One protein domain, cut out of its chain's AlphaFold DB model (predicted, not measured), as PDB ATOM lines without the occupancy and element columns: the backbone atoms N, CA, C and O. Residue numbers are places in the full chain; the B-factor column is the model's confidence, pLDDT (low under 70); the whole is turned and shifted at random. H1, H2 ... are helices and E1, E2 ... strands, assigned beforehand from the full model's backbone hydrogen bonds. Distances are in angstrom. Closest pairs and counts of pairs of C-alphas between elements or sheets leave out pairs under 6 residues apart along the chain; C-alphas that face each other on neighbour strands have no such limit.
ATOM      1  N   ASP A  17      13.255  57.330 -42.892       97.94
ATOM      2  CA  ASP A  17      14.540  56.644 -42.753       97.94
ATOM      3  C   ASP A  17      14.357  55.137 -42.547       97.94
ATOM      4  O   ASP A  17      15.041  54.343 -43.196       97.94
ATOM      5  N   GLY A  18      13.387  54.732 -41.716       97.88
ATOM      6  CA  GLY A  18      13.031  53.323 -41.545       97.88
ATOM      7  C   GLY A  18      12.585  52.686 -42.864       97.88
ATOM      8  O   GLY A  18      13.102  51.638 -43.253       97.88
ATOM      9  N   VAL A  19      11.689  53.352 -43.601       98.31
ATOM     10  CA  VAL A  19      11.208  52.858 -44.904       98.31
ATOM     11  C   VAL A  19      12.344  52.753 -45.920       98.31
ATOM     12  O   VAL A  19      12.475  51.711 -46.563       98.31
ATOM     13  N   ARG A  20      13.195  53.779 -46.044       98.25
ATOM     14  CA  ARG A  20      14.345  53.749 -46.959       98.25
ATOM     15  C   ARG A  20      15.287  52.599 -46.615       98.25
ATOM     16  O   ARG A  20      15.644  51.826 -47.497       98.25
ATOM     17  N   CYS A  21      15.608  52.435 -45.333       98.50
ATOM     18  CA  CYS A  21      16.460  51.355 -44.851       98.50
ATOM     19  C   CYS A  21      15.903  49.971 -45.222       98.50
ATOM     20  O   CYS A  21      16.647  49.126 -45.710       98.50
ATOM     21  N   PHE A  22      14.594  49.743 -45.061       98.62
ATOM     22  CA  PHE A  22      13.955  48.486 -45.468       98.62
ATOM     23  C   PHE A  22      14.035  48.235 -46.970       98.62
ATOM     24  O   PHE A  22      14.387  47.132 -47.393       98.62
ATOM     25  N   LEU A  23      13.694  49.244 -47.774       98.31
ATOM     26  CA  LEU A  23      13.701  49.123 -49.227       98.31
ATOM     27  C   LEU A  23      15.110  48.831 -49.750       98.31
ATOM     28  O   LEU A  23      15.273  47.917 -50.556       98.31
ATOM     29  N   ASP A  24      16.119  49.529 -49.228       98.38
ATOM     30  CA  ASP A  24      17.523  49.303 -49.569       98.38
ATOM     31  C   ASP A  24      17.973  47.900 -49.132       98.38
ATOM     32  O   ASP A  24      18.525  47.141 -49.933       98.38
ATOM     33  N   TYR A  25      17.676  47.516 -47.886       98.44
ATOM     34  CA  TYR A  25      18.083  46.233 -47.312       98.44
ATOM     35  C   TYR A  25      17.526  45.027 -48.081       98.44
ATOM     36  O   TYR A  25      18.232  44.040 -48.294       98.44
ATOM     37  N   PHE A  26      16.270  45.108 -48.529       98.19
ATOM     38  CA  PHE A  26      15.614  44.049 -49.298       98.19
ATOM     39  C   PHE A  26      15.674  44.251 -50.820       98.19
ATOM     40  O   PHE A  26      15.033  43.492 -51.553       98.19
ATOM     41  N   ALA A  27      16.439  45.240 -51.295       97.88
ATOM     42  CA  ALA A  27      16.581  45.593 -52.708       97.88
ATOM     43  C   ALA A  27      15.228  45.780 -53.431       97.88
ATOM     44  O   ALA A  27      15.016  45.307 -54.551       97.88
ATOM     45  N   LEU A  28      14.286  46.462 -52.775       97.12
ATOM     46  CA  LEU A  28      12.976  46.798 -53.319       97.12
ATOM     47  C   LEU A  28      12.993  48.204 -53.917       97.12
ATOM     48  O   LEU A  28      13.159  49.197 -53.217       97.12
ATOM     49  N   SER A  29      12.741  48.307 -55.217       93.69
ATOM     50  CA  SER A  29      12.512  49.602 -55.862       93.69
ATOM     51  C   SER A  29      11.049  50.023 -55.695       93.69
ATOM     52  O   SER A  29      10.179  49.225 -56.055       93.69
ATOM     53  N   PRO A  30      10.749  51.251 -55.224       89.06
ATOM     54  CA  PRO A  30       9.389  51.780 -55.183       89.06
ATOM     55  C   PRO A  30       8.698  51.718 -56.545       89.06
ATOM     56  O   PRO A  30       9.294  52.017 -57.581       89.06
ATOM     57  N   ARG A  31       7.421  51.337 -56.544       93.38
ATOM     58  CA  ARG A  31       6.580  51.235 -57.745       93.38
ATOM     59  C   ARG A  31       5.184  51.746 -57.433       93.38
ATOM     60  O   ARG A  31       4.834  51.941 -56.273       93.38
ATOM     61  N   ARG A  32       4.359  51.905 -58.471       94.25
ATOM     62  CA  ARG A  32       2.932  52.179 -58.265       94.25
ATOM     63  C   ARG A  32       2.289  51.065 -57.419       94.25
ATOM     64  O   ARG A  32       2.596  49.892 -57.659       94.25
ATOM     65  N   PRO A  33       1.389  51.415 -56.480       97.31
ATOM     66  CA  PRO A  33       0.597  50.447 -55.734       97.31
ATOM     67  C   PRO A  33      -0.096  49.444 -56.657       97.31
ATOM     68  O   PRO A  33      -0.689  49.819 -57.666       97.31
ATOM     69  N   GLY A  34      -0.004  48.166 -56.308       97.38
ATOM     70  CA  GLY A  34      -0.556  47.061 -57.085       97.38
ATOM     71  C   GLY A  34      -0.329  45.734 -56.372       97.38
ATOM     72  O   GLY A  34       0.547  45.632 -55.513       97.38
ATOM     73  N   THR A  35      -1.096  44.702 -56.729       96.12
ATOM     74  CA  THR A  35      -1.130  43.433 -55.976       96.12
ATOM     75  C   THR A  35       0.229  42.746 -55.958       96.12
ATOM     76  O   THR A  35       0.658  42.249 -54.922       96.12
ATOM     77  N   ARG A  36       0.942  42.779 -57.091       96.12
ATOM     78  CA  ARG A  36       2.296  42.230 -57.196       96.12
ATOM     79  C   ARG A  36       3.268  42.943 -56.260       96.12
ATOM     80  O   ARG A  36       4.012  42.280 -55.552       96.12
ATOM     81  N   PHE A  37       3.251  44.276 -56.242       97.81
ATOM     82  CA  PHE A  37       4.160  45.037 -55.386       97.81
ATOM     83  C   PHE A  37       3.814  44.867 -53.901       97.81
ATOM     84  O   PHE A  37       4.711  44.689 -53.085       97.81
ATOM     85  N   LEU A  38       2.521  44.812 -53.561       98.00
ATOM     86  CA  LEU A  38       2.067  44.487 -52.209       98.00
ATOM     87  C   LEU A  38       2.592  43.118 -51.763       98.00
ATOM     88  O   LEU A  38       3.161  43.008 -50.684       98.00
ATOM     89  N   GLN A  39       2.442  42.086 -52.596       97.38
ATOM     90  CA  GLN A  39       2.949  40.753 -52.280       97.38
ATOM     91  C   GLN A  39       4.479  40.738 -52.132       97.38
ATOM     92  O   GLN A  39       4.971  40.174 -51.162       97.38
ATOM     93  N   GLU A  40       5.223  41.401 -53.026       97.81
ATOM     94  CA  GLU A  40       6.685  41.525 -52.920       97.81
ATOM     95  C   GLU A  40       7.093  42.166 -51.577       97.81
ATOM     96  O   GLU A  40       7.985  41.653 -50.903       97.81
ATOM     97  N   ILE A  41       6.405  43.228 -51.134       98.44
ATOM     98  CA  ILE A  41       6.639  43.840 -49.815       98.44
ATOM     99  C   ILE A  41       6.378  42.831 -48.691       98.44
ATOM    100  O   ILE A  41       7.226  42.690 -47.815       98.44
ATOM    101  N   LEU A  42       5.247  42.117 -48.705       98.19
ATOM    102  CA  LEU A  42       4.893  41.158 -47.647       98.19
ATOM    103  C   LEU A  42       5.878  39.986 -47.560       98.19
ATOM    104  O   LEU A  42       6.252  39.578 -46.463       98.19
ATOM    105  N   GLU A  43       6.328  39.464 -48.700       97.56
ATOM    106  CA  GLU A  43       7.326  38.392 -48.765       97.56
ATOM    107  C   GLU A  43       8.665  38.829 -48.154       97.56
ATOM    108  O   GLU A  43       9.282  38.071 -47.401       97.56
ATOM    109  N   ARG A  44       9.110  40.065 -48.420       98.00
ATOM    110  CA  ARG A  44      10.316  40.624 -47.788       98.00
ATOM    111  C   ARG A  44      10.096  40.926 -46.313       98.00
ATOM    112  O   ARG A  44      10.903  40.515 -45.487       98.00
ATOM    113  N   PHE A  45       8.972  41.543 -45.968       98.38
ATOM    114  CA  PHE A  45       8.638  41.902 -44.595       98.38
ATOM    115  C   PHE A  45       8.546  40.678 -43.676       98.38
ATOM    116  O   PHE A  45       8.956  40.758 -42.524       98.38
ATOM    117  N   ALA A  46       8.118  39.519 -44.183       96.44
ATOM    118  CA  ALA A  46       8.075  38.270 -43.419       96.44
ATOM    119  C   ALA A  46       9.454  37.739 -42.967       96.44
ATOM    120  O   ALA A  46       9.505  36.806 -42.168       96.44
ATOM    121  N   HIS A  47      10.564  38.322 -43.439       97.00
ATOM    122  CA  HIS A  47      11.898  38.035 -42.905       97.00
ATOM    123  C   HIS A  47      12.136  38.702 -41.539       97.00
ATOM    124  O   HIS A  47      13.046  38.292 -40.821       97.00
ATOM    125  N   LEU A  48      11.325  39.698 -41.157       97.75
ATOM    126  CA  LEU A  48      11.299  40.264 -39.808       97.75
ATOM    127  C   LEU A  48      10.528  39.300 -38.887       97.75
ATOM    128  O   LEU A  48       9.325  39.113 -39.082       97.75
ATOM    129  N   PRO A  49      11.176  38.670 -37.889       96.38
ATOM    130  CA  PRO A  49      10.509  37.660 -37.083       96.38
ATOM    131  C   PRO A  49       9.428  38.271 -36.182       96.38
ATOM    132  O   PRO A  49       9.603  39.334 -35.589       96.38
ATOM    133  N   TYR A  50       8.315  37.563 -36.011       95.88
ATOM    134  CA  TYR A  50       7.412  37.846 -34.901       95.88
ATOM    135  C   TYR A  50       8.004  37.272 -33.610       95.88
ATOM    136  O   TYR A  50       8.213  36.062 -33.505       95.88
ATOM    137  N   GLU A  51       8.273  38.127 -32.625       94.38
ATOM    138  CA  GLU A  51       8.897  37.726 -31.364       94.38
ATOM    139  C   GLU A  51       8.660  38.746 -30.234       94.38
ATOM    140  O   GLU A  51       8.313  39.903 -30.470       94.38
ATOM    141  N   ASN A  52       8.830  38.298 -28.984       92.81
ATOM    142  CA  ASN A  52       8.711  39.134 -27.780       92.81
ATOM    143  C   ASN A  52      10.066  39.410 -27.089       92.81
ATOM    144  O   ASN A  52      10.109  40.169 -26.123       92.81
ATOM    145  N   LEU A  53      11.160  38.796 -27.545       93.56
ATOM    146  CA  LEU A  53      12.511  38.949 -27.003       93.56
ATOM    147  C   LEU A  53      13.009  40.398 -27.095       93.56
ATOM    148  O   LEU A  53      13.487  40.929 -26.098       93.56
ATOM    149  N   SER A  54      12.851  41.073 -28.232       91.69
ATOM    150  CA  SER A  54      13.257  42.476 -28.386       91.69
ATOM    151  C   SER A  54      12.468  43.418 -27.479       91.69
ATOM    152  O   SER A  54      13.025  44.371 -26.936       91.69
ATOM    153  N   LYS A  55      11.184  43.119 -27.239       89.94
ATOM    154  CA  LYS A  55      10.374  43.825 -26.241       89.94
ATOM    155  C   LYS A  55      10.946  43.624 -24.837       89.94
ATOM    156  O   LYS A  55      11.065  44.595 -24.100       89.94
ATOM    157  N   ILE A  56      11.317  42.395 -24.473       90.00
ATOM    158  CA  ILE A  56      11.920  42.089 -23.166       90.00
ATOM    159  C   ILE A  56      13.265  42.808 -23.002       90.00
ATOM    160  O   ILE A  56      13.489  43.429 -21.967       90.00
ATOM    161  N   ILE A  57      14.130  42.780 -24.022       88.62
ATOM    162  CA  ILE A  57      15.421  43.489 -24.020       88.62
ATOM    163  C   ILE A  57      15.200  44.993 -23.824       88.62
ATOM    164  O   ILE A  57      15.816  45.587 -22.941       88.62
ATOM    165  N   SER A  58      14.287  45.591 -24.596       86.50
ATOM    166  CA  SER A  58      13.972  47.020 -24.511       86.50
ATOM    167  C   SER A  58      13.407  47.417 -23.144       86.50
ATOM    168  O   SER A  58      13.810  48.441 -22.599       86.50
ATOM    169  N   LEU A  59      12.523  46.599 -22.560       85.81
ATOM    170  CA  LEU A  59      11.991  46.824 -21.211       85.81
ATOM    171  C   LEU A  59      13.087  46.734 -20.148       85.81
ATOM    172  O   LEU A  59      13.154  47.593 -19.278       85.81
ATOM    173  N   ASN A  60      13.981  45.749 -20.255       86.38
ATOM    174  CA  ASN A  60      15.091  45.583 -19.319       86.38
ATOM    175  C   ASN A  60      16.107  46.737 -19.374       86.38
ATOM    176  O   ASN A  60      16.804  46.993 -18.400       86.38
ATOM    177  N   GLN A  61      16.202  47.424 -20.512       84.06
ATOM    178  CA  GLN A  61      17.035  48.616 -20.689       84.06
ATOM    179  C   GLN A  61      16.304  49.917 -20.324       84.06
ATOM    180  O   GLN A  61      16.924  50.978 -20.316       84.06
ATOM    181  N   SER A  62      14.996  49.863 -20.053       78.81
ATOM    182  CA  SER A  62      14.203  51.043 -19.731       78.81
ATOM    183  C   SER A  62      14.189  51.316 -18.232       78.81
ATOM    184  O   SER A  62      13.961  50.422 -17.420       78.81
ATOM    185  N   GLU A  63      14.350  52.586 -17.867       74.88
ATOM    186  CA  GLU A  63      14.131  53.055 -16.494       74.88
ATOM    187  C   GLU A  63      12.638  53.042 -16.109       74.88
ATOM    188  O   GLU A  63      12.304  53.032 -14.926       74.88
ATOM    189  N   ASP A  64      11.729  53.002 -17.096       72.06
ATOM    190  CA  ASP A  64      10.277  53.013 -16.896       72.06
ATOM    191  C   ASP A  64       9.621  51.741 -17.451       72.06
ATOM    192  O   ASP A  64       9.151  51.677 -18.591       72.06
ATOM    193  N   TRP A  65       9.535  50.728 -16.591       65.75
ATOM    194  CA  TRP A  65       8.863  49.459 -16.875       65.75
ATOM    195  C   TRP A  65       7.355  49.599 -17.129       65.75
ATOM    196  O   TRP A  65       6.748  48.695 -17.708       65.75
ATOM    197  N   ASN A  66       6.741  50.722 -16.737       60.75
ATOM    198  CA  ASN A  66       5.308  50.956 -16.915       60.75
ATOM    199  C   ASN A  66       4.962  51.508 -18.303       60.75
ATOM    200  O   ASN A  66       3.782  51.665 -18.622       60.75
ATOM    201  N   ARG A  67       5.960  51.787 -19.150       56.72
ATOM    202  CA  ARG A  67       5.750  52.249 -20.524       56.72
ATOM    203  C   ARG A  67       6.321  51.252 -21.526       56.72
ATOM    204  O   ARG A  67       7.426  51.464 -22.027       56.72
ATOM    205  N   PRO A  68       5.582  50.186 -21.887       56.72
ATOM    206  CA  PRO A  68       5.952  49.387 -23.043       56.72
ATOM    207  C   PRO A  68       5.927  50.284 -24.282       56.72
ATOM    208  O   PRO A  68       4.871  50.690 -24.760       56.72
ATOM    209  N   ARG A  69       7.111  50.633 -24.788       72.38
ATOM    210  CA  ARG A  69       7.233  51.448 -25.992       72.38
ATOM    211  C   ARG A  69       7.042  50.547 -27.200       72.38
ATOM    212  O   ARG A  69       7.742  49.547 -27.359       72.38
ATOM    213  N   LEU A  70       6.095  50.918 -28.053       86.81
ATOM    214  CA  LEU A  70       6.073  50.460 -29.434       86.81
ATOM    215  C   LEU A  70       7.479  50.649 -30.029       86.81
ATOM    216  O   LEU A  70       8.036  51.746 -29.938       86.81
ATOM    217  N   ARG A  71       8.063  49.599 -30.616       91.94
ATOM    218  CA  ARG A  71       9.351  49.725 -31.308       91.94
ATOM    219  C   ARG A  71       9.081  50.333 -32.682       91.94
ATOM    220  O   ARG A  71       8.313  49.778 -33.465       91.94
ATOM    221  N   LEU A  72       9.657  51.507 -32.925       94.50
ATOM    222  CA  LEU A  72       9.427  52.301 -34.134       94.50
ATOM    223  C   LEU A  72      10.152  51.698 -35.353       94.50
ATOM    224  O   LEU A  72      11.104  50.934 -35.164       94.50
ATOM    225  N   PRO A  73       9.728  52.038 -36.587       97.25
ATOM    226  CA  PRO A  73      10.315  51.552 -37.838       97.25
ATOM    227  C   PRO A  73      11.846  51.489 -37.860       97.25
ATOM    228  O   PRO A  73      12.411  50.433 -38.143       97.25
ATOM    229  N   GLU A  74      12.513  52.586 -37.494       97.19
ATOM    230  CA  GLU A  74      13.974  52.717 -37.496       97.19
ATOM    231  C   GLU A  74      14.634  51.719 -36.536       97.19
ATOM    232  O   GLU A  74      15.617  51.066 -36.884       97.19
ATOM    233  N   THR A  75      14.059  51.552 -35.341       95.88
ATOM    234  CA  THR A  75      14.535  50.591 -34.338       95.88
ATOM    235  C   THR A  75      14.355  49.157 -34.824       95.88
ATOM    236  O   THR A  75      15.273  48.347 -34.707       95.88
ATOM    237  N   VAL A  76      13.183  48.837 -35.384       97.56
ATOM    238  CA  VAL A  76      12.870  47.478 -35.845       97.56
ATOM    239  C   VAL A  76      13.835  47.045 -36.947       97.56
ATOM    240  O   VAL A  76      14.415  45.966 -36.844       97.56
ATOM    241  N   ILE A  77      14.049  47.873 -37.974       98.50
ATOM    242  CA  ILE A  77      14.943  47.508 -39.082       98.50
ATOM    243  C   ILE A  77      16.419  47.560 -38.698       98.50
ATOM    244  O   ILE A  77      17.157  46.652 -39.072       98.50
ATOM    245  N   GLY A  78      16.846  48.552 -37.911       98.25
ATOM    246  CA  GLY A  78      18.234  48.661 -37.465       98.25
ATOM    247  C   GLY A  78      18.672  47.432 -36.669       98.25
ATOM    248  O   GLY A  78      19.664  46.786 -37.004       98.25
ATOM    249  N   GLU A  79      17.874  47.030 -35.678       97.31
ATOM    250  CA  GLU A  79      18.173  45.842 -34.874       97.31
ATOM    251  C   GLU A  79      17.963  44.529 -35.639       97.31
ATOM    252  O   GLU A  79      18.614  43.525 -35.333       97.31
ATOM    253  N   HIS A  80      17.092  44.502 -36.652       98.38
ATOM    254  CA  HIS A  80      17.009  43.350 -37.544       98.38
ATOM    255  C   HIS A  80      18.307  43.162 -38.336       98.38
ATOM    256  O   HIS A  80      18.817  42.044 -38.426       98.38
ATOM    257  N   ILE A  81      18.859  44.244 -38.883       98.38
ATOM    258  CA  ILE A  81      20.107  44.212 -39.650       98.38
ATOM    259  C   ILE A  81      21.279  43.803 -38.750       98.38
ATOM    260  O   ILE A  81      22.068  42.941 -39.135       98.38
ATOM    261  N   GLU A  82      21.371  44.376 -37.549       97.88
ATOM    262  CA  GLU A  82      22.481  44.129 -36.624       97.88
ATOM    263  C   GLU A  82      22.392  42.750 -35.949       97.88
ATOM    264  O   GLU A  82      23.393  42.046 -35.821       97.88
ATOM    265  N   ARG A  83      21.195  42.358 -35.491       96.69
ATOM    266  CA  ARG A  83      21.009  41.262 -34.519       96.69
ATOM    267  C   ARG A  83      19.944  40.246 -34.907       96.69
ATOM    268  O   ARG A  83      19.684  39.329 -34.133       96.69
ATOM    269  N   ARG A  84      19.317  40.390 -36.078       96.88
ATOM    270  CA  ARG A  84      18.210  39.528 -36.536       96.88
ATOM    271  C   ARG A  84      16.992  39.546 -35.612       96.88
ATOM    272  O   ARG A  84      16.195  38.611 -35.626       96.88
ATOM    273  N   LEU A  85      16.827  40.619 -34.840       96.88
ATOM    274  CA  LEU A  85      15.621  40.839 -34.047       96.88
ATOM    275  C   LEU A  85      14.437  41.189 -34.957       96.88
ATOM    276  O   LEU A  85      14.598  41.466 -36.148       96.88
ATOM    277  N   GLY A  86      13.233  41.128 -34.398       95.69
ATOM    278  CA  GLY A  86      12.000  41.374 -35.129       95.69
ATOM    279  C   GLY A  86      11.089  42.290 -34.345       95.69
ATOM    280  O   GLY A  86      11.496  43.405 -34.037       95.69
ATOM    281  N   GLY A  87       9.872  41.859 -34.026       95.38
ATOM    282  CA  GLY A  87       9.020  42.611 -33.114       95.38
ATOM    283  C   GLY A  87       7.681  41.954 -32.810       95.38
ATOM    284  O   GLY A  87       7.341  40.885 -33.313       95.38
ATOM    285  N   THR A  88       6.897  42.640 -31.982       95.06
ATOM    286  CA  THR A  88       5.530  42.237 -31.641       95.06
ATOM    287  C   THR A  88       4.533  42.666 -32.717       95.06
ATOM    288  O   THR A  88       4.852  43.485 -33.581       95.06
ATOM    289  N   CYS A  89       3.293  42.166 -32.638       94.75
ATOM    290  CA  CYS A  89       2.228  42.479 -33.597       94.75
ATOM    291  C   CYS A  89       2.035  43.990 -33.784       94.75
ATOM    292  O   CYS A  89       1.994  44.439 -34.924       94.75
ATOM    293  N   PHE A  90       2.022  44.773 -32.704       94.06
ATOM    294  CA  PHE A  90       1.888  46.232 -32.764       94.06
ATOM    295  C   PHE A  90       3.050  46.900 -33.504       94.06
ATOM    296  O   PHE A  90       2.824  47.673 -34.434       94.06
ATOM    297  N   SER A  91       4.295  46.568 -33.140       95.50
ATOM    298  CA  SER A  91       5.488  47.192 -33.740       95.50
ATOM    299  C   SER A  91       5.590  46.851 -35.228       95.50
ATOM    300  O   SER A  91       5.794  47.725 -36.066       95.50
ATOM    301  N   LEU A  92       5.362  45.580 -35.573       97.44
ATOM    302  CA  LEU A  92       5.400  45.112 -36.955       97.44
ATOM    303  C   LEU A  92       4.228  45.644 -37.790       97.44
ATOM    304  O   LEU A  92       4.419  45.990 -38.951       97.44
ATOM    305  N   THR A  93       3.028  45.750 -37.215       97.00
ATOM    306  CA  THR A  93       1.847  46.306 -37.893       97.00
ATOM    307  C   THR A  93       2.039  47.782 -38.207       97.00
ATOM    308  O   THR A  93       1.815  48.193 -39.343       97.00
ATOM    309  N   PHE A  94       2.507  48.574 -37.237       96.38
ATOM    310  CA  PHE A  94       2.792  49.990 -37.469       96.38
ATOM    311  C   PHE A  94       3.912  50.177 -38.497       96.38
ATOM    312  O   PHE A  94       3.816  51.027 -39.386       96.38
ATOM    313  N   TYR A  95       4.950  49.342 -38.438       97.94
ATOM    314  CA  TYR A  95       6.024  49.425 -39.413       97.94
ATOM    315  C   TYR A  95       5.552  49.066 -40.829       97.94
ATOM    316  O   TYR A  95       5.792  49.819 -41.774       97.94
ATOM    317  N   LEU A  96       4.793  47.981 -40.986       98.50
ATOM    318  CA  LEU A  96       4.218  47.624 -42.279       98.50
ATOM    319  C   LEU A  96       3.279  48.726 -42.800       98.50
ATOM    320  O   LEU A  96       3.344  49.071 -43.977       98.50
ATOM    321  N   GLN A  97       2.463  49.333 -41.933       97.81
ATOM    322  CA  GLN A  97       1.601  50.462 -42.300       97.81
ATOM    323  C   GLN A  97       2.422  51.628 -42.848       97.81
ATOM    324  O   GLN A  97       2.048  52.221 -43.858       97.81
ATOM    325  N   THR A  98       3.534  51.942 -42.189       97.94
ATOM    326  CA  THR A  98       4.452  53.016 -42.575       97.94
ATOM    327  C   THR A  98       5.014  52.776 -43.976       97.94
ATOM    328  O   THR A  98       4.894  53.644 -44.841       97.94
ATOM    329  N   ILE A  99       5.546  51.576 -44.236       98.50
ATOM    330  CA  ILE A  99       6.078  51.192 -45.554       98.50
ATOM    331  C   ILE A  99       4.992  51.319 -46.625       98.50
ATOM    332  O   ILE A  99       5.212  51.941 -47.664       98.50
ATOM    333  N   LEU A 100       3.809  50.750 -46.373       98.38
ATOM    334  CA  LEU A 100       2.707  50.748 -47.332       98.38
ATOM    335  C   LEU A 100       2.204  52.166 -47.627       98.38
ATOM    336  O   LEU A 100       2.042  52.516 -48.795       98.38
ATOM    337  N   THR A 101       2.029  52.992 -46.594       97.75
ATOM    338  CA  THR A 101       1.588  54.391 -46.729       97.75
ATOM    339  C   THR A 101       2.570  55.188 -47.584       97.75
ATOM    340  O   THR A 101       2.165  55.828 -48.552       97.75
ATOM    341  N   GLN A 102       3.873  55.089 -47.302       97.69
ATOM    342  CA  GLN A 102       4.900  55.815 -48.058       97.69
ATOM    343  C   GLN A 102       5.115  55.266 -49.477       97.69
ATOM    344  O   GLN A 102       5.511  56.007 -50.372       97.69
ATOM    345  N   CYS A 103       4.778  53.996 -49.723       97.56
ATOM    346  CA  CYS A 103       4.701  53.427 -51.071       97.56
ATOM    347  C   CYS A 103       3.408  53.805 -51.824       97.56
ATOM    348  O   CYS A 103       3.200  53.345 -52.947       97.56
ATOM    349  N   GLY A 104       2.533  54.621 -51.227       97.50
ATOM    350  CA  GLY A 104       1.299  55.118 -51.840       97.50
ATOM    351  C   GLY A 104       0.088  54.193 -51.702       97.50
ATOM    352  O   GLY A 104      -0.948  54.453 -52.318       97.50
ATOM    353  N   PHE A 105       0.174  53.114 -50.921       98.19
ATOM    354  CA  PHE A 105      -0.994  52.291 -50.611       98.19
ATOM    355  C   PHE A 105      -1.898  53.000 -49.603       98.19
ATOM    356  O   PHE A 105      -1.445  53.671 -48.680       98.19
ATOM    357  N   ARG A 106      -3.206  52.776 -49.733       97.75
ATOM    358  CA  ARG A 106      -4.177  53.151 -48.703       97.75
ATOM    359  C   ARG A 106      -4.367  51.967 -47.768       97.75
ATOM    360  O   ARG A 106      -4.779  50.897 -48.215       97.75
ATOM    361  N   CYS A 107      -4.111  52.152 -46.481       97.56
ATOM    362  CA  CYS A 107      -4.310  51.107 -45.484       97.56
ATOM    363  C   CYS A 107      -4.646  51.673 -44.103       97.56
ATOM    364  O   CYS A 107      -4.373  52.839 -43.821       97.56
ATOM    365  N   TYR A 108      -5.223  50.839 -43.241       96.62
ATOM    366  CA  TYR A 108      -5.514  51.181 -41.849       96.62
ATOM    367  C   TYR A 108      -5.357  49.969 -40.920       96.62
ATOM    368  O   TYR A 108      -5.628  48.841 -41.346       96.62
ATOM    369  N   PRO A 109      -4.944  50.183 -39.656       96.25
ATOM    370  CA  PRO A 109      -4.909  49.132 -38.649       96.25
ATOM    371  C   PRO A 109      -6.308  48.744 -38.183       96.25
ATOM    372  O   PRO A 109      -7.220  49.574 -38.118       96.25
ATOM    373  N   VAL A 110      -6.448  47.467 -37.836       96.62
ATOM    374  CA  VAL A 110      -7.627  46.887 -37.190       96.62
ATOM    375  C   VAL A 110      -7.205  46.111 -35.943       96.62
ATOM    376  O   VAL A 110      -6.195  45.404 -35.961       96.62
ATOM    377  N   MET A 111      -7.977  46.243 -34.862       96.06
ATOM    378  CA  MET A 111      -7.776  45.482 -33.631       96.06
ATOM    379  C   MET A 111      -8.511  44.151 -33.729       96.06
ATOM    380  O   MET A 111      -9.607  44.052 -34.291       96.06
ATOM    381  N   ALA A 112      -7.901  43.128 -33.152       96.38
ATOM    382  CA  ALA A 112      -8.392  41.770 -33.172       96.38
ATOM    383  C   ALA A 112      -8.491  41.190 -31.758       96.38
ATOM    384  O   ALA A 112      -7.605  41.338 -30.911       96.38
ATOM    385  N   ASP A 113      -9.586  40.468 -31.537       96.69
ATOM    386  CA  ASP A 113      -9.832  39.707 -30.321       96.69
ATOM    387  C   ASP A 113      -9.218  38.317 -30.481       96.69
ATOM    388  O   ASP A 113      -9.457  37.633 -31.479       96.69
ATOM    389  N   MET A 114      -8.458  37.891 -29.476       96.19
ATOM    390  CA  MET A 114      -7.863  36.562 -29.382       96.19
ATOM    391  C   MET A 114      -8.516  35.771 -28.246       96.19
ATOM    392  O   MET A 114      -9.269  36.305 -27.436       96.19
ATOM    393  N   ARG A 115      -8.167  34.486 -28.113       94.88
ATOM    394  CA  ARG A 115      -8.671  33.652 -27.007       94.88
ATOM    395  C   ARG A 115      -8.272  34.206 -25.633       94.88
ATOM    396  O   ARG A 115      -9.003  34.018 -24.671       94.88
ATOM    397  N   ALA A 116      -7.117  34.865 -25.557       93.31
ATOM    398  CA  ALA A 116      -6.592  35.448 -24.328       93.31
ATOM    399  C   ALA A 116      -7.291  36.756 -23.913       93.31
ATOM    400  O   ALA A 116      -7.123  37.186 -22.778       93.31
ATOM    401  N   GLY A 117      -8.058  37.396 -24.803       94.44
ATOM    402  CA  GLY A 117      -8.709  38.666 -24.499       94.44
ATOM    403  C   GLY A 117      -8.996  39.523 -25.728       94.44
ATOM    404  O   GLY A 117      -8.714  39.151 -26.870       94.44
ATOM    405  N   ARG A 118      -9.582  40.691 -25.464       93.44
ATOM    406  CA  ARG A 118     -10.013  41.642 -26.490       93.44
ATOM    407  C   ARG A 118      -8.884  42.582 -26.895       93.44
ATOM    408  O   ARG A 118      -8.094  42.957 -26.036       93.44
ATOM    409  N   ASN A 119      -8.844  42.975 -28.169       91.12
ATOM    410  CA  ASN A 119      -7.868  43.927 -28.717       91.12
ATOM    411  C   ASN A 119      -6.401  43.601 -28.351       91.12
ATOM    412  O   ASN A 119      -5.611  44.490 -28.054       91.12
ATOM    413  N   LEU A 120      -6.032  42.314 -28.353       91.25
ATOM    414  CA  LEU A 120      -4.672  41.862 -28.010       91.25
ATOM    415  C   LEU A 120      -3.793  41.598 -29.237       91.25
ATOM    416  O   LEU A 120      -2.599  41.330 -29.104       91.25
ATOM    417  N   HIS A 121      -4.386  41.647 -30.426       95.19
ATOM    418  CA  HIS A 121      -3.695  41.529 -31.701       95.19
ATOM    419  C   HIS A 121      -4.131  42.656 -32.624       95.19
ATOM    420  O   HIS A 121      -5.209  43.225 -32.459       95.19
ATOM    421  N   CYS A 122      -3.303  42.953 -33.612       95.31
ATOM    422  CA  CYS A 122      -3.612  43.925 -34.642       95.31
ATOM    423  C   CYS A 122      -3.053  43.464 -35.987       95.31
ATOM    424  O   CYS A 122      -2.048  42.754 -36.056       95.31
ATOM    425  N   CYS A 123      -3.716  43.887 -37.051       96.94
ATOM    426  CA  CYS A 123      -3.316  43.650 -38.433       96.94
ATOM    427  C   CYS A 123      -3.731  44.852 -39.296       96.94
ATOM    428  O   CYS A 123      -4.260  45.835 -38.772       96.94
ATOM    429  N   LEU A 124      -3.474  44.812 -40.606       97.69
ATOM    430  CA  LEU A 124      -3.827  45.898 -41.525       97.69
ATOM    431  C   LEU A 124      -4.852  45.449 -42.554       97.69
ATOM    432  O   LEU A 124      -4.794  44.335 -43.080       97.69
ATOM    433  N   ILE A 125      -5.724  46.385 -42.913       98.50
ATOM    434  CA  ILE A 125      -6.529  46.310 -44.125       98.50
ATOM    435  C   ILE A 125      -5.936  47.254 -45.161       98.50
ATOM    436  O   ILE A 125      -5.774  48.447 -44.905       98.50
ATOM    437  N   VAL A 126      -5.632  46.720 -46.340       98.62
ATOM    438  CA  VAL A 126      -5.151  47.458 -47.512       98.62
ATOM    439  C   VAL A 126      -6.289  47.584 -48.516       98.62
ATOM    440  O   VAL A 126      -6.939  46.590 -48.840       98.62
ATOM    441  N   LEU A 127      -6.530  48.794 -49.017       98.19
ATOM    442  CA  LEU A 127      -7.467  49.047 -50.107       98.19
ATOM    443  C   LEU A 127      -6.688  49.153 -51.413       98.19
ATOM    444  O   LEU A 127      -5.810  50.008 -51.550       98.19
ATOM    445  N   LEU A 128      -7.043  48.316 -52.379       97.06
ATOM    446  CA  LEU A 128      -6.411  48.286 -53.688       97.06
ATOM    447  C   LEU A 128      -7.453  47.929 -54.749       97.06
ATOM    448  O   LEU A 128      -8.132  46.914 -54.624       97.06
ATOM    449  N   ASP A 129      -7.603  48.782 -55.764       93.94
ATOM    450  CA  ASP A 129      -8.528  48.586 -56.892       93.94
ATOM    451  C   ASP A 129      -9.966  48.225 -56.464       93.94
ATOM    452  O   ASP A 129     -10.591  47.302 -56.978       93.94
ATOM    453  N   GLY A 130     -10.485  48.925 -55.446       94.81
ATOM    454  CA  GLY A 130     -11.825  48.685 -54.885       94.81
ATOM    455  C   GLY A 130     -11.947  47.423 -54.021       94.81
ATOM    456  O   GLY A 130     -12.993  47.195 -53.417       94.81
ATOM    457  N   THR A 131     -10.876  46.639 -53.906       96.88
ATOM    458  CA  THR A 131     -10.810  45.411 -53.115       96.88
ATOM    459  C   THR A 131     -10.095  45.668 -51.791       96.88
ATOM    460  O   THR A 131      -9.146  46.452 -51.716       96.88
ATOM    461  N   LYS A 132     -10.551  45.011 -50.722       98.12
ATOM    462  CA  LYS A 132      -9.903  45.064 -49.409       98.12
ATOM    463  C   LYS A 132      -9.130  43.781 -49.140       98.12
ATOM    464  O   LYS A 132      -9.657  42.686 -49.327       98.12
ATOM    465  N   PHE A 133      -7.913  43.925 -48.635       98.44
ATOM    466  CA  PHE A 133      -7.029  42.817 -48.297       98.44
ATOM    467  C   PHE A 133      -6.580  42.903 -46.842       98.44
ATOM    468  O   PHE A 133      -6.077  43.933 -46.410       98.44
ATOM    469  N   LEU A 134      -6.717  41.803 -46.110       98.38
ATOM    470  CA  LEU A 134      -6.038  41.561 -44.848       98.38
ATOM    471  C   LEU A 134      -4.558  41.259 -45.111       98.38
ATOM    472  O   LEU A 134      -4.224  40.357 -45.886       98.38
ATOM    473  N   VAL A 135      -3.685  41.976 -44.412       98.12
ATOM    474  CA  VAL A 135      -2.261  41.653 -44.281       98.12
ATOM    475  C   VAL A 135      -1.897  41.646 -42.799       98.12
ATOM    476  O   VAL A 135      -2.348  42.498 -42.032       98.12
ATOM    477  N   ASP A 136      -1.121  40.655 -42.370       97.12
ATOM    478  CA  ASP A 136      -0.848  40.424 -40.950       97.12
ATOM    479  C   ASP A 136       0.590  39.929 -40.748       97.12
ATOM    480  O   ASP A 136       0.873  38.746 -40.976       97.12
ATOM    481  N   PRO A 137       1.509  40.810 -40.314       94.75
ATOM    482  CA  PRO A 137       2.881  40.409 -40.045       94.75
ATOM    483  C   PRO A 137       3.017  39.585 -38.755       94.75
ATOM    484  O   PRO A 137       3.956  38.806 -38.639       94.75
ATOM    485  N   GLY A 138       2.079  39.682 -37.802       89.75
ATOM    486  CA  GLY A 138       2.116  38.888 -36.568       89.75
ATOM    487  C   GLY A 138       1.780  37.409 -36.781       89.75
ATOM    488  O   GLY A 138       2.194  36.562 -35.994       89.75
ATOM    489  N   TYR A 139       1.082  37.090 -37.873       89.19
ATOM    490  CA  TYR A 139       0.874  35.720 -38.362       89.19
ATOM    491  C   TYR A 139       1.694  35.392 -39.620       89.19
ATOM    492  O   TYR A 139       1.462  34.353 -40.239       89.19
ATOM    493  N   LEU A 140       2.658  36.252 -39.979       84.12
ATOM    494  CA  LEU A 140       3.565  36.087 -41.119       84.12
ATOM    495  C   LEU A 140       2.833  35.785 -42.438       84.12
ATOM    496  O   LEU A 140       3.249  34.932 -43.227       84.12
ATOM    497  N   LEU A 141       1.725  36.486 -42.691       89.00
ATOM    498  CA  LEU A 141       1.035  36.395 -43.973       89.00
ATOM    499  C   LEU A 141       1.908  37.013 -45.072       89.00
ATOM    500  O   LEU A 141       2.004  38.231 -45.198       89.00
ATOM    501  N   THR A 142       2.505  36.165 -45.907       92.06
ATOM    502  CA  THR A 142       3.337  36.578 -47.052       92.06
ATOM    503  C   THR A 142       2.522  36.983 -48.279       92.06
ATOM    504  O   THR A 142       3.080  37.404 -49.287       92.06
ATOM    505  N   ARG A 143       1.193  36.841 -48.230       93.44
ATOM    506  CA  ARG A 143       0.285  37.161 -49.336       93.44
ATOM    507  C   ARG A 143      -0.934  37.922 -48.827       93.44
ATOM    508  O   ARG A 143      -1.453  37.566 -47.767       93.44
ATOM    509  N   PRO A 144      -1.426  38.921 -49.581       96.38
ATOM    510  CA  PRO A 144      -2.607  39.671 -49.183       96.38
ATOM    511  C   PRO A 144      -3.859  38.792 -49.282       96.38
ATOM    512  O   PRO A 144      -4.143  38.240 -50.339       96.38
ATOM    513  N   MET A 145      -4.619  38.669 -48.192       96.75
ATOM    514  CA  MET A 145      -5.858  37.887 -48.141       96.75
ATOM    515  C   MET A 145      -7.061  38.788 -48.385       96.75
ATOM    516  O   MET A 145      -7.412  39.584 -47.528       96.75
ATOM    517  N   GLU A 146      -7.735  38.660 -49.522       97.06
ATOM    518  CA  GLU A 146      -8.959  39.432 -49.762       97.06
ATOM    519  C   GLU A 146     -10.013  39.180 -48.663       97.06
ATOM    520  O   GLU A 146     -10.293  38.037 -48.299       97.06
ATOM    521  N   ILE A 147     -10.630  40.238 -48.141       97.31
ATOM    522  CA  ILE A 147     -11.772  40.107 -47.232       97.31
ATOM    523  C   ILE A 147     -13.072  40.229 -48.024       97.31
ATOM    524  O   ILE A 147     -13.291  41.206 -48.735       97.31
ATOM    525  N   HIS A 148     -13.942  39.227 -47.907       96.06
ATOM    526  CA  HIS A 148     -15.238  39.219 -48.580       96.06
ATOM    527  C   HIS A 148     -16.316  38.601 -47.673       96.06
ATOM    528  O   HIS A 148     -16.099  37.494 -47.167       96.06
ATOM    529  N   PRO A 149     -17.485  39.245 -47.483       95.06
ATOM    530  CA  PRO A 149     -18.547  38.736 -46.610       95.06
ATOM    531  C   PRO A 149     -19.106  37.370 -47.023       95.06
ATOM    532  O   PRO A 149     -19.474  36.558 -46.180       95.06
ATOM    533  N   GLU A 150     -19.158  37.111 -48.327       94.50
ATOM    534  CA  GLU A 150     -19.813  35.913 -48.876       94.50
ATOM    535  C   GLU A 150     -18.833  34.826 -49.323       94.50
ATOM    536  O   GLU A 150     -19.227  33.695 -49.592       94.50
ATOM    537  N   LYS A 151     -17.541  35.155 -49.428       94.75
ATOM    538  CA  LYS A 151     -16.554  34.269 -50.040       94.75
ATOM    539  C   LYS A 151     -15.378  34.112 -49.085       94.75
ATOM    540  O   LYS A 151     -14.569  35.035 -48.992       94.75
ATOM    541  N   PRO A 152     -15.244  32.965 -48.398       94.56
ATOM    542  CA  PRO A 152     -14.063  32.685 -47.598       94.56
ATOM    543  C   PRO A 152     -12.794  32.781 -48.452       94.56
ATOM    544  O   PRO A 152     -12.813  32.501 -49.656       94.56
ATOM    545  N   ARG A 153     -11.675  33.178 -47.848       95.69
ATOM    546  CA  ARG A 153     -10.352  33.033 -48.468       95.69
ATOM    547  C   ARG A 153      -9.583  31.937 -47.769       95.69
ATOM    548  O   ARG A 153      -9.595  31.831 -46.547       95.69
ATOM    549  N   LEU A 154      -8.918  31.124 -48.575       94.19
ATOM    550  CA  LEU A 154      -8.211  29.942 -48.135       94.19
ATOM    551  C   LEU A 154      -6.845  29.920 -48.803       94.19
ATOM    552  O   LEU A 154      -6.766  29.875 -50.029       94.19
ATOM    553  N   TYR A 155      -5.788  29.907 -48.001       91.56
ATOM    554  CA  TYR A 155      -4.435  29.653 -48.475       91.56
ATOM    555  C   TYR A 155      -3.919  28.363 -47.865       91.56
ATOM    556  O   TYR A 155      -4.081  28.121 -46.673       91.56
ATOM    557  N   ARG A 156      -3.336  27.508 -48.705       90.00
ATOM    558  CA  ARG A 156      -2.795  26.207 -48.315       90.00
ATOM    559  C   ARG A 156      -1.347  26.113 -48.767       90.00
ATOM    560  O   ARG A 156      -1.034  26.457 -49.904       90.00
ATOM    561  N   SER A 157      -0.499  25.641 -47.869       85.50
ATOM    562  CA  SER A 157       0.800  25.059 -48.173       85.50
ATOM    563  C   SER A 157       0.706  23.535 -48.056       85.50
ATOM    564  O   SER A 157      -0.369  22.977 -47.821       85.50
ATOM    565  N   GLU A 158       1.835  22.853 -48.222       85.62
ATOM    566  CA  GLU A 158       1.931  21.401 -48.053       85.62
ATOM    567  C   GLU A 158       1.572  20.942 -46.626       85.62
ATOM    568  O   GLU A 158       0.938  19.898 -46.444       85.62
ATOM    569  N   PHE A 159       1.930  21.740 -45.614       86.12
ATOM    570  CA  PHE A 159       1.859  21.342 -44.203       86.12
ATOM    571  C   PHE A 159       0.705  21.991 -43.432       86.12
ATOM    572  O   PHE A 159       0.199  21.414 -42.468       86.12
ATOM    573  N   ALA A 160       0.280  23.186 -43.841       92.00
ATOM    574  CA  ALA A 160      -0.723  23.962 -43.126       92.00
ATOM    575  C   ALA A 160      -1.522  24.858 -44.073       92.00
ATOM    576  O   ALA A 160      -1.181  25.051 -45.238       92.00
ATOM    577  N   GLY A 161      -2.591  25.449 -43.565       93.25
ATOM    578  CA  GLY A 161      -3.326  26.479 -44.266       93.25
ATOM    579  C   GLY A 161      -3.951  27.489 -43.322       93.25
ATOM    580  O   GLY A 161      -3.958  27.325 -42.101       93.25
ATOM    581  N   ILE A 162      -4.452  28.558 -43.922       95.31
ATOM    582  CA  ILE A 162      -5.104  29.674 -43.256       95.31
ATOM    583  C   ILE A 162      -6.438  29.906 -43.954       95.31
ATOM    584  O   ILE A 162      -6.507  29.962 -45.183       95.31
ATOM    585  N   GLU A 163      -7.497  30.010 -43.162       96.44
ATOM    586  CA  GLU A 163      -8.836  30.355 -43.615       96.44
ATOM    587  C   GLU A 163      -9.251  31.688 -42.994       96.44
ATOM    588  O   GLU A 163      -9.124  31.889 -41.786       96.44
ATOM    589  N   LEU A 164      -9.777  32.572 -43.835       97.69
ATOM    590  CA  LEU A 164     -10.421  33.815 -43.454       97.69
ATOM    591  C   LEU A 164     -11.892  33.741 -43.853       97.69
ATOM    592  O   LEU A 164     -12.218  33.574 -45.031       97.69
ATOM    593  N   ARG A 165     -12.782  33.861 -42.870       97.81
ATOM    594  CA  ARG A 165     -14.228  33.723 -43.059       97.81
ATOM    595  C   ARG A 165     -14.969  34.845 -42.353       97.81
ATOM    596  O   ARG A 165     -14.650  35.175 -41.217       97.81
ATOM    597  N   TYR A 166     -15.974  35.405 -43.011       98.19
ATOM    598  CA  TYR A 166     -16.883  36.360 -42.393       98.19
ATOM    599  C   TYR A 166     -18.041  35.640 -41.691       98.19
ATOM    600  O   TYR A 166     -18.630  34.712 -42.246       98.19
ATOM    601  N   GLU A 167     -18.382  36.071 -40.479       97.44
ATOM    602  CA  GLU A 167     -19.558  35.626 -39.734       97.44
ATOM    603  C   GLU A 167     -20.605  36.749 -39.717       97.44
ATOM    604  O   GLU A 167     -20.448  37.765 -39.039       97.44
ATOM    605  N   ALA A 168     -21.712  36.557 -40.441       95.31
ATOM    606  CA  ALA A 168     -22.738  37.588 -40.610       95.31
ATOM    607  C   ALA A 168     -23.433  37.991 -39.298       95.31
ATOM    608  O   ALA A 168     -23.750  39.163 -39.109       95.31
ATOM    609  N   ARG A 169     -23.632  37.040 -38.373       95.56
ATOM    610  CA  ARG A 169     -24.320  37.283 -37.093       95.56
ATOM    611  C   ARG A 169     -23.545  38.239 -36.188       95.56
ATOM    612  O   ARG A 169     -24.142  39.095 -35.547       95.56
ATOM    613  N   THR A 170     -22.226  38.087 -36.131       95.19
ATOM    614  CA  THR A 170     -21.346  38.928 -35.305       95.19
ATOM    615  C   THR A 170     -20.760  40.097 -36.091       95.19
ATOM    616  O   THR A 170     -20.267  41.048 -35.486       95.19
ATOM    617  N   ARG A 171     -20.863  40.053 -37.428       96.31
ATOM    618  CA  ARG A 171     -20.286  41.003 -38.386       96.31
ATOM    619  C   ARG A 171     -18.764  41.086 -38.280       96.31
ATOM    620  O   ARG A 171     -18.186  42.169 -38.365       96.31
ATOM    621  N   ARG A 172     -18.120  39.937 -38.070       97.69
ATOM    622  CA  ARG A 172     -16.672  39.823 -37.864       97.69
ATOM    623  C   ARG A 172     -16.033  38.907 -38.884       97.69
ATOM    624  O   ARG A 172     -16.639  37.946 -39.346       97.69
ATOM    625  N   TYR A 173     -14.773  39.178 -39.184       98.38
ATOM    626  CA  TYR A 173     -13.909  38.229 -39.867       98.38
ATOM    627  C   TYR A 173     -13.187  37.372 -38.836       98.38
ATOM    628  O   TYR A 173     -12.718  37.884 -37.823       98.38
ATOM    629  N   HIS A 174     -13.101  36.073 -39.098       98.12
ATOM    630  CA  HIS A 174     -12.417  35.087 -38.276       98.12
ATOM    631  C   HIS A 174     -11.262  34.507 -39.077       98.12
ATOM    632  O   HIS A 174     -11.468  34.031 -40.197       98.12
ATOM    633  N   LEU A 175     -10.068  34.533 -38.486       97.81
ATOM    634  CA  LEU A 175      -8.901  33.853 -39.024       97.81
ATOM    635  C   LEU A 175      -8.660  32.565 -38.239       97.81
ATOM    636  O   LEU A 175      -8.571  32.569 -37.005       97.81
ATOM    637  N   SER A 176      -8.522  31.469 -38.971       96.88
ATOM    638  CA  SER A 176      -8.183  30.152 -38.440       96.88
ATOM    639  C   SER A 176      -6.984  29.593 -39.193       96.88
ATOM    640  O   SER A 176      -6.864  29.773 -40.401       96.88
ATOM    641  N   THR A 177      -6.110  28.876 -38.495       95.25
ATOM    642  CA  THR A 177      -5.083  28.041 -39.136       95.25
ATOM    643  C   THR A 177      -5.494  26.585 -39.050       95.25
ATOM    644  O   THR A 177      -6.036  26.183 -38.025       95.25
ATOM    645  N   PHE A 178      -5.160  25.775 -40.041       94.25
ATOM    646  CA  PHE A 178      -5.440  24.345 -40.013       94.25
ATOM    647  C   PHE A 178      -4.274  23.530 -40.568       94.25
ATOM    648  O   PHE A 178      -3.475  24.017 -41.363       94.25
ATOM    649  N   THR A 179      -4.194  22.275 -40.151       93.38
ATOM    650  CA  THR A 179      -3.342  21.226 -40.719       93.38
ATOM    651  C   THR A 179      -4.242  20.109 -41.255       93.38
ATOM    652  O   THR A 179      -5.463  20.261 -41.319       93.38
ATOM    653  N   LYS A 180      -3.671  18.960 -41.635       87.06
ATOM    654  CA  LYS A 180      -4.473  17.765 -41.960       87.06
ATOM    655  C   LYS A 180      -5.227  17.197 -40.746       87.06
ATOM    656  O   LYS A 180      -6.169  16.439 -40.941       87.06
ATOM    657  N   GLN A 181      -4.799  17.525 -39.527       89.06
ATOM    658  CA  GLN A 181      -5.286  16.904 -38.291       89.06
ATOM    659  C   GLN A 181      -6.183  17.831 -37.472       89.06
ATOM    660  O   GLN A 181      -7.132  17.368 -36.850       89.06
ATOM    661  N   GLU A 182      -5.898  19.133 -37.466       94.12
ATOM    662  CA  GLU A 182      -6.603  20.081 -36.608       94.12
ATOM    663  C   GLU A 182      -6.888  21.411 -37.303       94.12
ATOM    664  O   GLU A 182      -6.184  21.826 -38.223       94.12
ATOM    665  N   SER A 183      -7.917  22.102 -36.820       94.31
ATOM    666  CA  SER A 183      -8.195  23.498 -37.139       94.31
ATOM    667  C   SER A 183      -8.241  24.295 -35.845       94.31
ATOM    668  O   SER A 183      -8.857  23.883 -34.862       94.31
ATOM    669  N   LYS A 184      -7.575  25.445 -35.842       96.00
ATOM    670  CA  LYS A 184      -7.425  26.314 -34.684       96.00
ATOM    671  C   LYS A 184      -7.811  27.732 -35.053       96.00
ATOM    672  O   LYS A 184      -7.121  28.399 -35.827       96.00
ATOM    673  N   TRP A 185      -8.881  28.206 -34.428       97.19
ATOM    674  CA  TRP A 185      -9.241  29.615 -34.449       97.19
ATOM    675  C   TRP A 185      -8.137  30.455 -33.791       97.19
ATOM    676  O   TRP A 185      -7.595  30.076 -32.745       97.19
ATOM    677  N   ARG A 186      -7.782  31.579 -34.419       96.75
ATOM    678  CA  ARG A 186      -6.682  32.448 -33.983       96.75
ATOM    679  C   ARG A 186      -7.175  33.763 -33.422       96.75
ATOM    680  O   ARG A 186      -6.826  34.104 -32.292       96.75
ATOM    681  N   TYR A 187      -7.968  34.477 -34.209       97.81
ATOM    682  CA  TYR A 187      -8.521  35.757 -33.812       97.81
ATOM    683  C   TYR A 187      -9.738  36.125 -34.659       97.81
ATOM    684  O   TYR A 187     -10.049  35.487 -35.671       97.81
ATOM    685  N   SER A 188     -10.430  37.179 -34.239       98.00
ATOM    686  CA  SER A 188     -11.477  37.807 -35.038       98.00
ATOM    687  C   SER A 188     -11.391  39.323 -34.967       98.00
ATOM    688  O   SER A 188     -10.971  39.863 -33.947       98.00
ATOM    689  N   PHE A 189     -11.842  40.023 -36.000       97.69
ATOM    690  CA  PHE A 189     -11.778  41.484 -36.073       97.69
ATOM    691  C   PHE A 189     -12.982  42.068 -36.813       97.69
ATOM    692  O   PHE A 189     -13.673  41.372 -37.566       97.69
ATOM    693  N   TYR A 190     -13.213  43.360 -36.597       96.50
ATOM    694  CA  TYR A 190     -14.108  44.164 -37.421       96.50
ATOM    695  C   TYR A 190     -13.312  44.840 -38.531       96.50
ATOM    696  O   TYR A 190     -12.209  45.329 -38.298       96.50
ATOM    697  N   ASP A 191     -13.899  44.943 -39.720       96.44
ATOM    698  CA  ASP A 191     -13.374  45.795 -40.787       96.44
ATOM    699  C   ASP A 191     -13.677  47.275 -40.482       96.44
ATOM    700  O   ASP A 191     -14.557  47.897 -41.081       96.44
ATOM    701  N   ARG A 192     -12.995  47.815 -39.467       93.94
ATOM    702  CA  ARG A 192     -13.136  49.195 -38.998       93.94
ATOM    703  C   ARG A 192     -11.763  49.749 -38.610       93.94
ATOM    704  O   ARG A 192     -11.088  49.098 -37.813       93.94
ATOM    705  N   PRO A 193     -11.381  50.943 -39.099       92.94
ATOM    706  CA  PRO A 193     -10.167  51.614 -38.654       92.94
ATOM    707  C   PRO A 193     -10.124  51.768 -37.132       92.94
ATOM    708  O   PRO A 193     -11.149  52.022 -36.493       92.94
ATOM    709  N   VAL A 194      -8.927  51.626 -36.578       87.69
ATOM    710  CA  VAL A 194      -8.650  51.812 -35.153       87.69
ATOM    711  C   VAL A 194      -8.142  53.232 -34.918       87.69
ATOM    712  O   VAL A 194      -7.214  53.654 -35.616       87.69
ATOM    713  N   PRO A 195      -8.728  53.981 -33.970       81.94
ATOM    714  CA  PRO A 195      -8.172  55.256 -33.536       81.94
ATOM    715  C   PRO A 195      -6.769  55.076 -32.930       81.94
ATOM    716  O   PRO A 195      -6.544  54.078 -32.245       81.94
ATOM    717  N   PRO A 196      -5.816  56.006 -33.130       75.38
ATOM    718  CA  PRO A 196      -4.454  55.873 -32.603       75.38
ATOM    719  C   PRO A 196      -4.373  55.572 -31.098       75.38
ATOM    720  O   PRO A 196      -3.486  54.843 -30.667       75.38
ATOM    721  N   GLU A 197      -5.309  56.096 -30.308       75.31
ATOM    722  CA  GLU A 197      -5.425  55.867 -28.867       75.31
ATOM    723  C   GLU A 197      -5.838  54.439 -28.478       75.31
ATOM    724  O   GLU A 197      -5.540  54.011 -27.371       75.31
ATOM    725  N   GLU A 198      -6.507  53.699 -29.367       77.25
ATOM    726  CA  GLU A 198      -6.877  52.291 -29.153       77.25
ATOM    727  C   GLU A 198      -5.778  51.321 -29.629       77.25
ATOM    728  O   GLU A 198      -5.844  50.125 -29.342       77.25
ATOM    729  N   PHE A 199      -4.786  51.816 -30.381       80.19
ATOM    730  CA  PHE A 199      -3.676  51.019 -30.910       80.19
ATOM    731  C   PHE A 199      -2.475  50.930 -29.947       80.19
ATOM    732  O   PHE A 199      -1.594  50.102 -30.164       80.19
TER     733      PHE A 199
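Overview. This is residues 17 to 199 of the 200 residues of an uncharacterized protein of Calditrichaeota bacterium (UniProt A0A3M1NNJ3). One antiparallel sheet of seven strands, curled like part of a barrel, has H5 packed along its E2 and E1, and H1 and H4 sit on the far side of H5 from the sheet. H2 is close to H5 and grazes the sheet, H3 lies apart from the other helices, and residues 60 to 66 stick out. The long link of residues 136 to 152 joins the sheet's two edge strands, E3 and E4. The printed part has 183 residues, with five named helices first and seven named strands after them; the sheet runs E3, E2, E1, E7, E6, E5, E4, and the class is mixed, helices and strands. The whole is compact, with a radius of gyration of the C-alphas of 16.4 A and spans of 46 by 39 by 36 A.

Along the chain. Find C-alpha 17 at (14.540, 56.644, -42.753); H1 begins there and runs to residue 25. Go on to H2, residues 35 to 45, 15.1 A from first to last C-alpha, then to H3, residues 53 to 60, and H4, residues 73 to 83, 15.2 A long. The longest helix is H5, residues 89 to 102, which begins at C-alpha 89, (2.228, 42.479, -33.597), and is 19.9 A long. The strands follow: E1, residues 106 to 114, 25.7 A; E2, residues 117 to 128, 30.8 A, which bends by 51 degrees at residue 121; and E3, residues 131 to 135. After the link come E4, residues 153 to 156, E5, residues 161 to 167, and E6, residues 172 to 178, the last two 19.2 A each. E7, residues 183 to 189, is 18.4 A long and ends at C-alpha 189, (-11.778, 41.484, -36.073).

Arrangement. Start at the sheet, which is strongly twisted and holds two meanders, E1 E2 E3 and E4 E5 E6 E7, each strand the antiparallel neighbour of the one before. Look at the hairpin of E1 and E2, where N 110 and O 123 are 2.9 A apart, within hydrogen-bond range. E1 and E7 join the two meanders at an angle of 123 degrees between their directions, with N 113 and O 188 at 2.8 A. In the hairpin of E6 and E5, N 163 and O 176 are 2.8 A apart. Residues 145 to 146 of the link pair antiparallel with residues 133 to 134 of E3. H5 is on the sheet at a height of 8.7 A, over E2 and E1, and runs along the strands, at 16 degrees to E2 on the local plane; the closest C-alphas of H5 and E2 are those of Thr 93 and Cys 123, 5.8 A apart. H4 touches H5 at a steep tilt of 67 degrees, opposite ways, closest at the C-alphas of Pro 73 and Tyr 95, 5.0 A. H1 touches H4 at a steep tilt of 41 degrees, the same way, with the C-alphas of Gly 18 and Glu 74 closest at 4.2 A. H1 and H5 only just touch, with 3 pairs of C-alphas within 8 A, the closest those of Val 19 and Ile 99 at 5.4 A; H5 does so with residues 98 to 102 alone. H2 only grazes the sheet with its residues 35 to 42, and it is close to H5 but not clearly touching, the C-alphas of Phe 45 and Leu 96 being closest at 7.6 A. H3 touches no helix and is not on the sheet. In H1, H2, H3, H4 and H5 every O i to N i+4 pair is within hydrogen-bond range.

Size, cuts and confidence. The two C-alphas farthest apart are those of Glu 63 and Glu 150, 49.9 A. The printed part has no cut. The links from H3 to H4 and from E3 to E4 are long. The mean pLDDT of the printed part is 93.6, and residues 65 to 68 are under 70.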